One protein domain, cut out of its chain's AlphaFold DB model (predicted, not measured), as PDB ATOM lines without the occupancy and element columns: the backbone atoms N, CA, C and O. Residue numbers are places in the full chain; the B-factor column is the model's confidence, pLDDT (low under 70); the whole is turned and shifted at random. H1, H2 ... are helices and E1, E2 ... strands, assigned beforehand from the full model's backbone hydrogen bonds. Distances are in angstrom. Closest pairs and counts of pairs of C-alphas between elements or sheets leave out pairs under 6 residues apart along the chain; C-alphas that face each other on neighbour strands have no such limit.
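What this domain is: This is residues 24 to 74 of the 117 residues of the protein "PPM-type phosphatase domain-containing protein" of Streptomyces nodosus (UniProt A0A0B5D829). Helices H2 and H3 fold back on each other as a helical hairpin with its two arms at a steep angle, and the strand E1 runs past H3 without closing up to it, beside no other named strand. The short helix H1 follows at the end of E1 and packs on H2. The printed part has 51 residues, with one named strand and three named helices in the order E1, H1, H2, H3, and its class is mostly helix. It is compact, with a radius of gyration of the C-alphas of 10.7 A, yet only just elongated in outline, spanning 33 by 17 by 15 A.

How they stand to each other: H2, residues 42 to 53, is the longest helix and touches two others. With residues 48 to 53 alone it touches H3, residues 60 to 70; their closest C-alphas, those of Ala 52 and Val 67, are 5.6 A apart. H2 and H3 run opposite ways at a steep tilt of 43 degrees and form a helical hairpin. H2 also touches H1, residues 32 to 35, where the closest C-alphas, those of Ile 35 and Gly 45, are 4.5 A apart. H1 and H3 are apart, but only just, at 8.2 A between their closest C-alphas. E1, residues 26 to 30, pairs with no named strand. E1 and H3 are near each other, with 10 pairs of C-alphas within 10 A, while E1 and H2 are apart. E1 and H1 meet only through their link. In H2 and H3 every O i to N i+4 pair is within hydrogen-bond range; H1 is too short for such a pair, and its one O i to N i+3 pair is within range.

Where its parts are: H2 runs from Ile 42, C-alpha at (146.951, 176.844, 98.487), to Leu 53 and measures 16.3 A from first to last C-alpha. H3 runs from Pro 60 to Ala 70, C-alpha at (156.147, 175.342, 108.909), over 15.4 A. E1 begins at Arg 26, C-alpha at (151.577, 157.892, 108.083), and reaches Cys 30 over 12.9 A. H1, from Asp 32 to Ile 35, measures 5.3 A.

The domain as a whole: The two C-alphas farthest apart, those of Gly 24 and Asp 39, are 34.7 A apart. The printed part runs from residue 24 to residue 74 and has no cut. The link from E1 to H1 is tight, with one residue, and those from H1 to H2 and from H2 to H3 are short, with 6 residues each. The mean pLDDT of the printed part is 81.2, and residues 56 to 57 and 73 to 74 are under 70.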
ATOM      1  N   GLY A  24     153.735 151.018 108.958       71.12
ATOM      2  CA  GLY A  24     154.675 152.147 108.965       71.12
ATOM      3  C   GLY A  24     154.266 153.344 108.094       71.12
ATOM      4  O   GLY A  24     154.983 154.348 108.050       71.12
ATOM      5  N   SER A  25     153.103 153.293 107.435       73.62
ATOM      6  CA  SER A  25     152.533 154.450 106.739       73.62
ATOM      7  C   SER A  25     151.990 155.487 107.717       73.62
ATOM      8  O   SER A  25     151.605 155.191 108.852       73.62
ATOM      9  N   ARG A  26     151.930 156.737 107.255       74.69
ATOM     10  CA  ARG A  26     151.577 157.892 108.083       74.69
ATOM     11  C   ARG A  26     150.392 158.617 107.468       74.69
ATOM     12  O   ARG A  26     150.426 158.960 106.290       74.69
ATOM     13  N   LEU A  27     149.370 158.868 108.277       80.50
ATOM     14  CA  LEU A  27     148.204 159.651 107.894       80.50
ATOM     15  C   LEU A  27     148.264 161.011 108.588       80.50
ATOM     16  O   LEU A  27     148.380 161.089 109.812       80.50
ATOM     17  N   VAL A  28     148.168 162.081 107.798       82.31
ATOM     18  CA  VAL A  28     148.131 163.461 108.291       82.31
ATOM     19  C   VAL A  28     146.847 164.112 107.797       82.31
ATOM     20  O   VAL A  28     146.630 164.242 106.596       82.31
ATOM     21  N   LEU A  29     145.987 164.497 108.738       81.12
ATOM     22  CA  LEU A  29     144.725 165.181 108.478       81.12
ATOM     23  C   LEU A  29     144.882 166.650 108.870       81.12
ATOM     24  O   LEU A  29     145.069 166.969 110.046       81.12
ATOM     25  N   CYS A  30     144.804 167.536 107.880       76.81
ATOM     26  CA  CYS A  30     144.932 168.979 108.055       76.81
ATOM     27  C   CYS A  30     143.597 169.659 107.749       76.81
ATOM     28  O   CYS A  30     142.944 169.322 106.764       76.81
ATOM     29  N   ALA A  31     143.206 170.640 108.564       79.19
ATOM     30  CA  ALA A  31     142.109 171.535 108.199       79.19
ATOM     31  C   ALA A  31     142.541 172.479 107.066       79.19
ATOM     32  O   ALA A  31     143.685 172.934 107.052       79.19
ATOM     33  N   ASP A  32     141.617 172.860 106.181       78.06
ATOM     34  CA  ASP A  32     141.918 173.751 105.047       78.06
ATOM     35  C   ASP A  32     142.564 175.069 105.486       78.06
ATOM     36  O   ASP A  32     143.503 175.543 104.856       78.06
ATOM     37  N   GLY A  33     142.137 175.618 106.629       79.38
ATOM     38  CA  GLY A  33     142.707 176.843 107.203       79.38
ATOM     39  C   GLY A  33     144.151 176.717 107.712       79.38
ATOM     40  O   GLY A  33     144.721 177.706 108.162       79.38
ATOM     41  N   LEU A  34     144.734 175.514 107.689       80.69
ATOM     42  CA  LEU A  34     146.166 175.293 107.901       80.69
ATOM     43  C   LEU A  34     146.954 175.405 106.593       80.69
ATOM     44  O   LEU A  34     148.111 175.794 106.621       80.69
ATOM     45  N   ILE A  35     146.350 175.081 105.451       83.44
ATOM     46  CA  ILE A  35     147.002 175.128 104.137       83.44
ATOM     47  C   ILE A  35     146.792 176.519 103.536       83.44
ATOM     48  O   ILE A  35     147.756 177.212 103.207       83.44
ATOM     49  N   VAL A  36     145.541 176.972 103.516       82.88
ATOM     50  CA  VAL A  36     145.123 178.292 103.045       82.88
ATOM     51  C   VAL A  36     145.245 179.289 104.198       82.88
ATOM     52  O   VAL A  36     144.506 179.223 105.181       82.88
ATOM     53  N   GLY A  37     146.228 180.186 104.100       77.06
ATOM     54  CA  GLY A  37     146.457 181.258 105.071       77.06
ATOM     55  C   GLY A  37     145.876 182.588 104.594       77.06
ATOM     56  O   GLY A  37     145.434 182.707 103.456       77.06
ATOM     57  N   ARG A  38     145.914 183.619 105.451       74.69
ATOM     58  CA  ARG A  38     145.459 184.973 105.076       74.69
ATOM     59  C   ARG A  38     146.247 185.543 103.889       74.69
ATOM     60  O   ARG A  38     145.649 186.150 103.013       74.69
ATOM     61  N   ASP A  39     147.551 185.278 103.871       80.75
ATOM     62  CA  ASP A  39     148.501 185.758 102.860       80.75
ATOM     63  C   ASP A  39     149.228 184.594 102.156       80.75
ATOM     64  O   ASP A  39     150.275 184.781 101.540       80.75
ATOM     65  N   ARG A  40     148.706 183.364 102.279       85.00
ATOM     66  CA  ARG A  40     149.323 182.150 101.726       85.00
ATOM     67  C   ARG A  40     148.342 181.423 100.822       85.00
ATOM     68  O   ARG A  40     147.312 180.936 101.290       85.00
ATOM     69  N   ASP A  41     148.721 181.312  99.555       85.94
ATOM     70  CA  ASP A  41     148.000 180.535  98.553       85.94
ATOM     71  C   ASP A  41     148.052 179.025  98.843       85.94
ATOM     72  O   ASP A  41     148.986 178.521  99.476       85.94
ATOM     73  N   ILE A  42     147.054 178.296  98.343       84.88
ATOM     74  CA  ILE A  42     146.951 176.844  98.487       84.88
ATOM     75  C   ILE A  42     148.181 176.105  97.944       84.88
ATOM     76  O   ILE A  42     148.646 175.165  98.586       84.88
ATOM     77  N   GLY A  43     148.744 176.536  96.812       88.50
ATOM     78  CA  GLY A  43     149.928 175.917  96.220       88.50
ATOM     79  C   GLY A  43     151.138 176.038  97.139       88.50
ATOM     80  O   GLY A  43     151.781 175.040  97.455       88.50
ATOM     81  N   VAL A  44     151.384 177.242  97.661       88.12
ATOM     82  CA  VAL A  44     152.473 177.500  98.617       88.12
ATOM     83  C   VAL A  44     152.266 176.713  99.914       88.12
ATOM     84  O   VAL A  44     153.207 176.130 100.445       88.12
ATOM     85  N   GLY A  45     151.029 176.648 100.417       87.50
ATOM     86  CA  GLY A  45     150.690 175.855 101.599       87.50
ATOM     87  C   GLY A  45     150.953 174.359 101.417       87.50
ATOM     88  O   GLY A  45     151.462 173.711 102.331       87.50
ATOM     89  N   LEU A  46     150.639 173.811 100.241       89.62
ATOM     90  CA  LEU A  46     150.883 172.404  99.919       89.62
ATOM     91  C   LEU A  46     152.372 172.086  99.775       89.62
ATOM     92  O   LEU A  46     152.797 171.037 100.252       89.62
ATOM     93  N   GLU A  47     153.165 172.973  99.174       90.44
ATOM     94  CA  GLU A  47     154.617 172.778  99.076       90.44
ATOM     95  C   GLU A  47     155.278 172.783 100.458       90.44
ATOM     96  O   GLU A  47     155.998 171.848 100.799       90.44
ATOM     97  N   LEU A  48     154.934 173.745 101.317       88.25
ATOM     98  CA  LEU A  48     155.425 173.780 102.699       88.25
ATOM     99  C   LEU A  48     155.005 172.537 103.499       88.25
ATOM    100  O   LEU A  48     155.787 172.005 104.290       88.25
ATOM    101  N   LEU A  49     153.780 172.039 103.284       87.88
ATOM    102  CA  LEU A  49     153.321 170.793 103.898       87.88
ATOM    103  C   LEU A  49     154.160 169.602 103.416       87.88
ATOM    104  O   LEU A  49     154.587 168.783 104.230       87.88
ATOM    105  N   ARG A  50     154.416 169.508 102.107       88.19
ATOM    106  CA  ARG A  50     155.252 168.455 101.514       88.19
ATOM    107  C   ARG A  50     156.664 168.483 102.083       88.19
ATOM    108  O   ARG A  50     157.149 167.443 102.514       88.19
ATOM    109  N   GLU A  51     157.291 169.653 102.164       88.38
ATOM    110  CA  GLU A  51     158.629 169.815 102.743       88.38
ATOM    111  C   GLU A  51     158.677 169.415 104.224       88.38
ATOM    112  O   GLU A  51     159.598 168.718 104.661       88.38
ATOM    113  N   ALA A  52     157.663 169.796 105.008       86.94
ATOM    114  CA  ALA A  52     157.567 169.413 106.414       86.94
ATOM    115  C   ALA A  52     157.456 167.886 106.591       86.94
ATOM    116  O   ALA A  52     158.025 167.327 107.538       86.94
ATOM    117  N   LEU A  53     156.764 167.206 105.673       85.31
ATOM    118  CA  LEU A  53     156.573 165.754 105.679       85.31
ATOM    119  C   LEU A  53     157.722 164.972 105.023       85.31
ATOM    120  O   LEU A  53     157.872 163.790 105.314       85.31
ATOM    121  N   ALA A  54     158.556 165.614 104.201       85.81
ATOM    122  CA  ALA A  54     159.674 164.978 103.499       85.81
ATOM    123  C   ALA A  54     160.846 164.582 104.417       85.81
ATOM    124  O   ALA A  54     161.723 163.816 104.017       85.81
ATOM    125  N   ARG A  55     160.896 165.098 105.653       76.69
ATOM    126  CA  ARG A  55     161.956 164.753 106.614       76.69
ATOM    127  C   ARG A  55     161.777 163.326 107.165       76.69
ATOM    128  O   ARG A  55     160.640 162.898 107.370       76.69
ATOM    129  N   PRO A  56     162.885 162.620 107.469       69.38
ATOM    130  CA  PRO A  56     162.870 161.221 107.896       69.38
ATOM    131  C   PRO A  56     162.081 160.980 109.190       69.38
ATOM    132  O   PRO A  56     161.766 161.916 109.926       69.38
ATOM    133  N   VAL A  57     161.762 159.698 109.413       63.31
ATOM    134  CA  VAL A  57     160.848 159.144 110.427       63.31
ATOM    135  C   VAL A  57     160.847 159.945 111.727       63.31
ATOM    136  O   VAL A  57     161.820 159.975 112.473       63.31
ATOM    137  N   ARG A  58     159.704 160.573 111.990       71.12
ATOM    138  CA  ARG A  58     159.389 161.284 113.224       71.12
ATOM    139  C   ARG A  58     158.194 160.614 113.881       71.12
ATOM    140  O   ARG A  58     157.362 160.016 113.192       71.12
ATOM    141  N   THR A  59     158.069 160.750 115.191       80.00
ATOM    142  CA  THR A  59     156.817 160.405 115.874       80.00
ATOM    143  C   THR A  59     155.653 161.239 115.306       80.00
ATOM    144  O   THR A  59     155.878 162.296 114.690       80.00
ATOM    145  N   PRO A  60     154.396 160.779 115.434       80.00
ATOM    146  CA  PRO A  60     153.227 161.561 115.037       80.00
ATOM    147  C   PRO A  60     153.234 162.974 115.632       80.00
ATOM    148  O   PRO A  60     153.023 163.950 114.911       80.00
ATOM    149  N   GLU A  61     153.579 163.101 116.911       79.06
ATOM    150  CA  GLU A  61     153.629 164.362 117.651       79.06
ATOM    151  C   GLU A  61     154.695 165.310 117.089       79.06
ATOM    152  O   GLU A  61     154.430 166.491 116.870       79.06
ATOM    153  N   GLU A  62     155.897 164.804 116.804       82.31
ATOM    154  CA  GLU A  62     156.979 165.594 116.204       82.31
ATOM    155  C   GLU A  62     156.654 166.045 114.781       82.31
ATOM    156  O   GLU A  62     157.095 167.107 114.346       82.31
ATOM    157  N   THR A  63     155.882 165.252 114.042       84.94
ATOM    158  CA  THR A  63     155.442 165.627 112.693       84.94
ATOM    159  C   THR A  63     154.353 166.675 112.737       84.94
ATOM    160  O   THR A  63     154.451 167.665 112.022       84.94
ATOM    161  N   CYS A  64     153.385 166.527 113.635       82.00
ATOM    162  CA  CYS A  64     152.385 167.555 113.882       82.00
ATOM    163  C   CYS A  64     153.040 168.872 114.321       82.00
ATOM    164  O   CYS A  64     152.692 169.927 113.795       82.00
ATOM    165  N   ARG A  65     154.054 168.820 115.195       84.25
ATOM    166  CA  ARG A  65     154.851 169.997 115.569       84.25
ATOM    167  C   ARG A  65     155.548 170.624 114.364       84.25
ATOM    168  O   ARG A  65     155.401 171.817 114.145       84.25
ATOM    169  N   ALA A  66     156.247 169.829 113.558       85.69
ATOM    170  CA  ALA A  66     156.961 170.331 112.386       85.69
ATOM    171  C   ALA A  66     156.033 170.965 111.341       85.69
ATOM    172  O   ALA A  66     156.392 171.964 110.724       85.69
ATOM    173  N   VAL A  67     154.840 170.396 111.153       86.00
ATOM    174  CA  VAL A  67     153.815 170.957 110.270       86.00
ATOM    175  C   VAL A  67     153.292 172.280 110.833       86.00
ATOM    176  O   VAL A  67     153.189 173.240 110.082       86.00
ATOM    177  N   LEU A  68     153.013 172.371 112.138       85.56
ATOM    178  CA  LEU A  68     152.563 173.618 112.774       85.56
ATOM    179  C   LEU A  68     153.638 174.714 112.778       85.56
ATOM    180  O   LEU A  68     153.300 175.890 112.683       85.56
ATOM    181  N   GLU A  69     154.916 174.345 112.876       85.38
ATOM    182  CA  GLU A  69     156.044 175.277 112.763       85.38
ATOM    183  C   GLU A  69     156.200 175.813 111.332       85.38
ATOM    184  O   GLU A  69     156.427 177.006 111.145       85.38
ATOM    185  N   ALA A  70     156.049 174.953 110.318       85.50
ATOM    186  CA  ALA A  70     156.147 175.342 108.909       85.50
ATOM    187  C   ALA A  70     154.901 176.098 108.407       85.50
ATOM    188  O   ALA A  70     154.991 176.986 107.559       85.50
ATOM    189  N   LEU A  71     153.727 175.744 108.929       84.75
ATOM    190  CA  LEU A  71     152.429 176.300 108.564       84.75
ATOM    191  C   LEU A  71     151.741 176.841 109.823       84.75
ATOM    192  O   LEU A  71     150.768 176.244 110.291       84.75
ATOM    193  N   PRO A  72     152.203 177.975 110.379       77.75
ATOM    194  CA  PRO A  72     151.581 178.543 111.562       77.75
ATOM    195  C   PRO A  72     150.111 178.860 111.253       77.75
ATOM    196  O   PRO A  72     149.824 179.544 110.260       77.75
ATOM    197  N   PRO A  73     149.158 178.342 112.049       68.38
ATOM    198  CA  PRO A  73     147.758 178.652 111.847       68.38
ATOM    199  C   PRO A  73     147.522 180.140 112.126       68.38
ATOM    200  O   PRO A  73     148.225 180.732 112.952       68.38
ATOM    201  N   PRO A  74     146.524 180.768 111.481       60.88
ATOM    202  CA  PRO A  74     146.156 182.133 111.814       60.88
ATOM    203  C   PRO A  74     145.743 182.167 113.285       60.88
ATOM    204  O   PRO A  74     144.725 181.586 113.671       60.88
TER     205      PRO A  74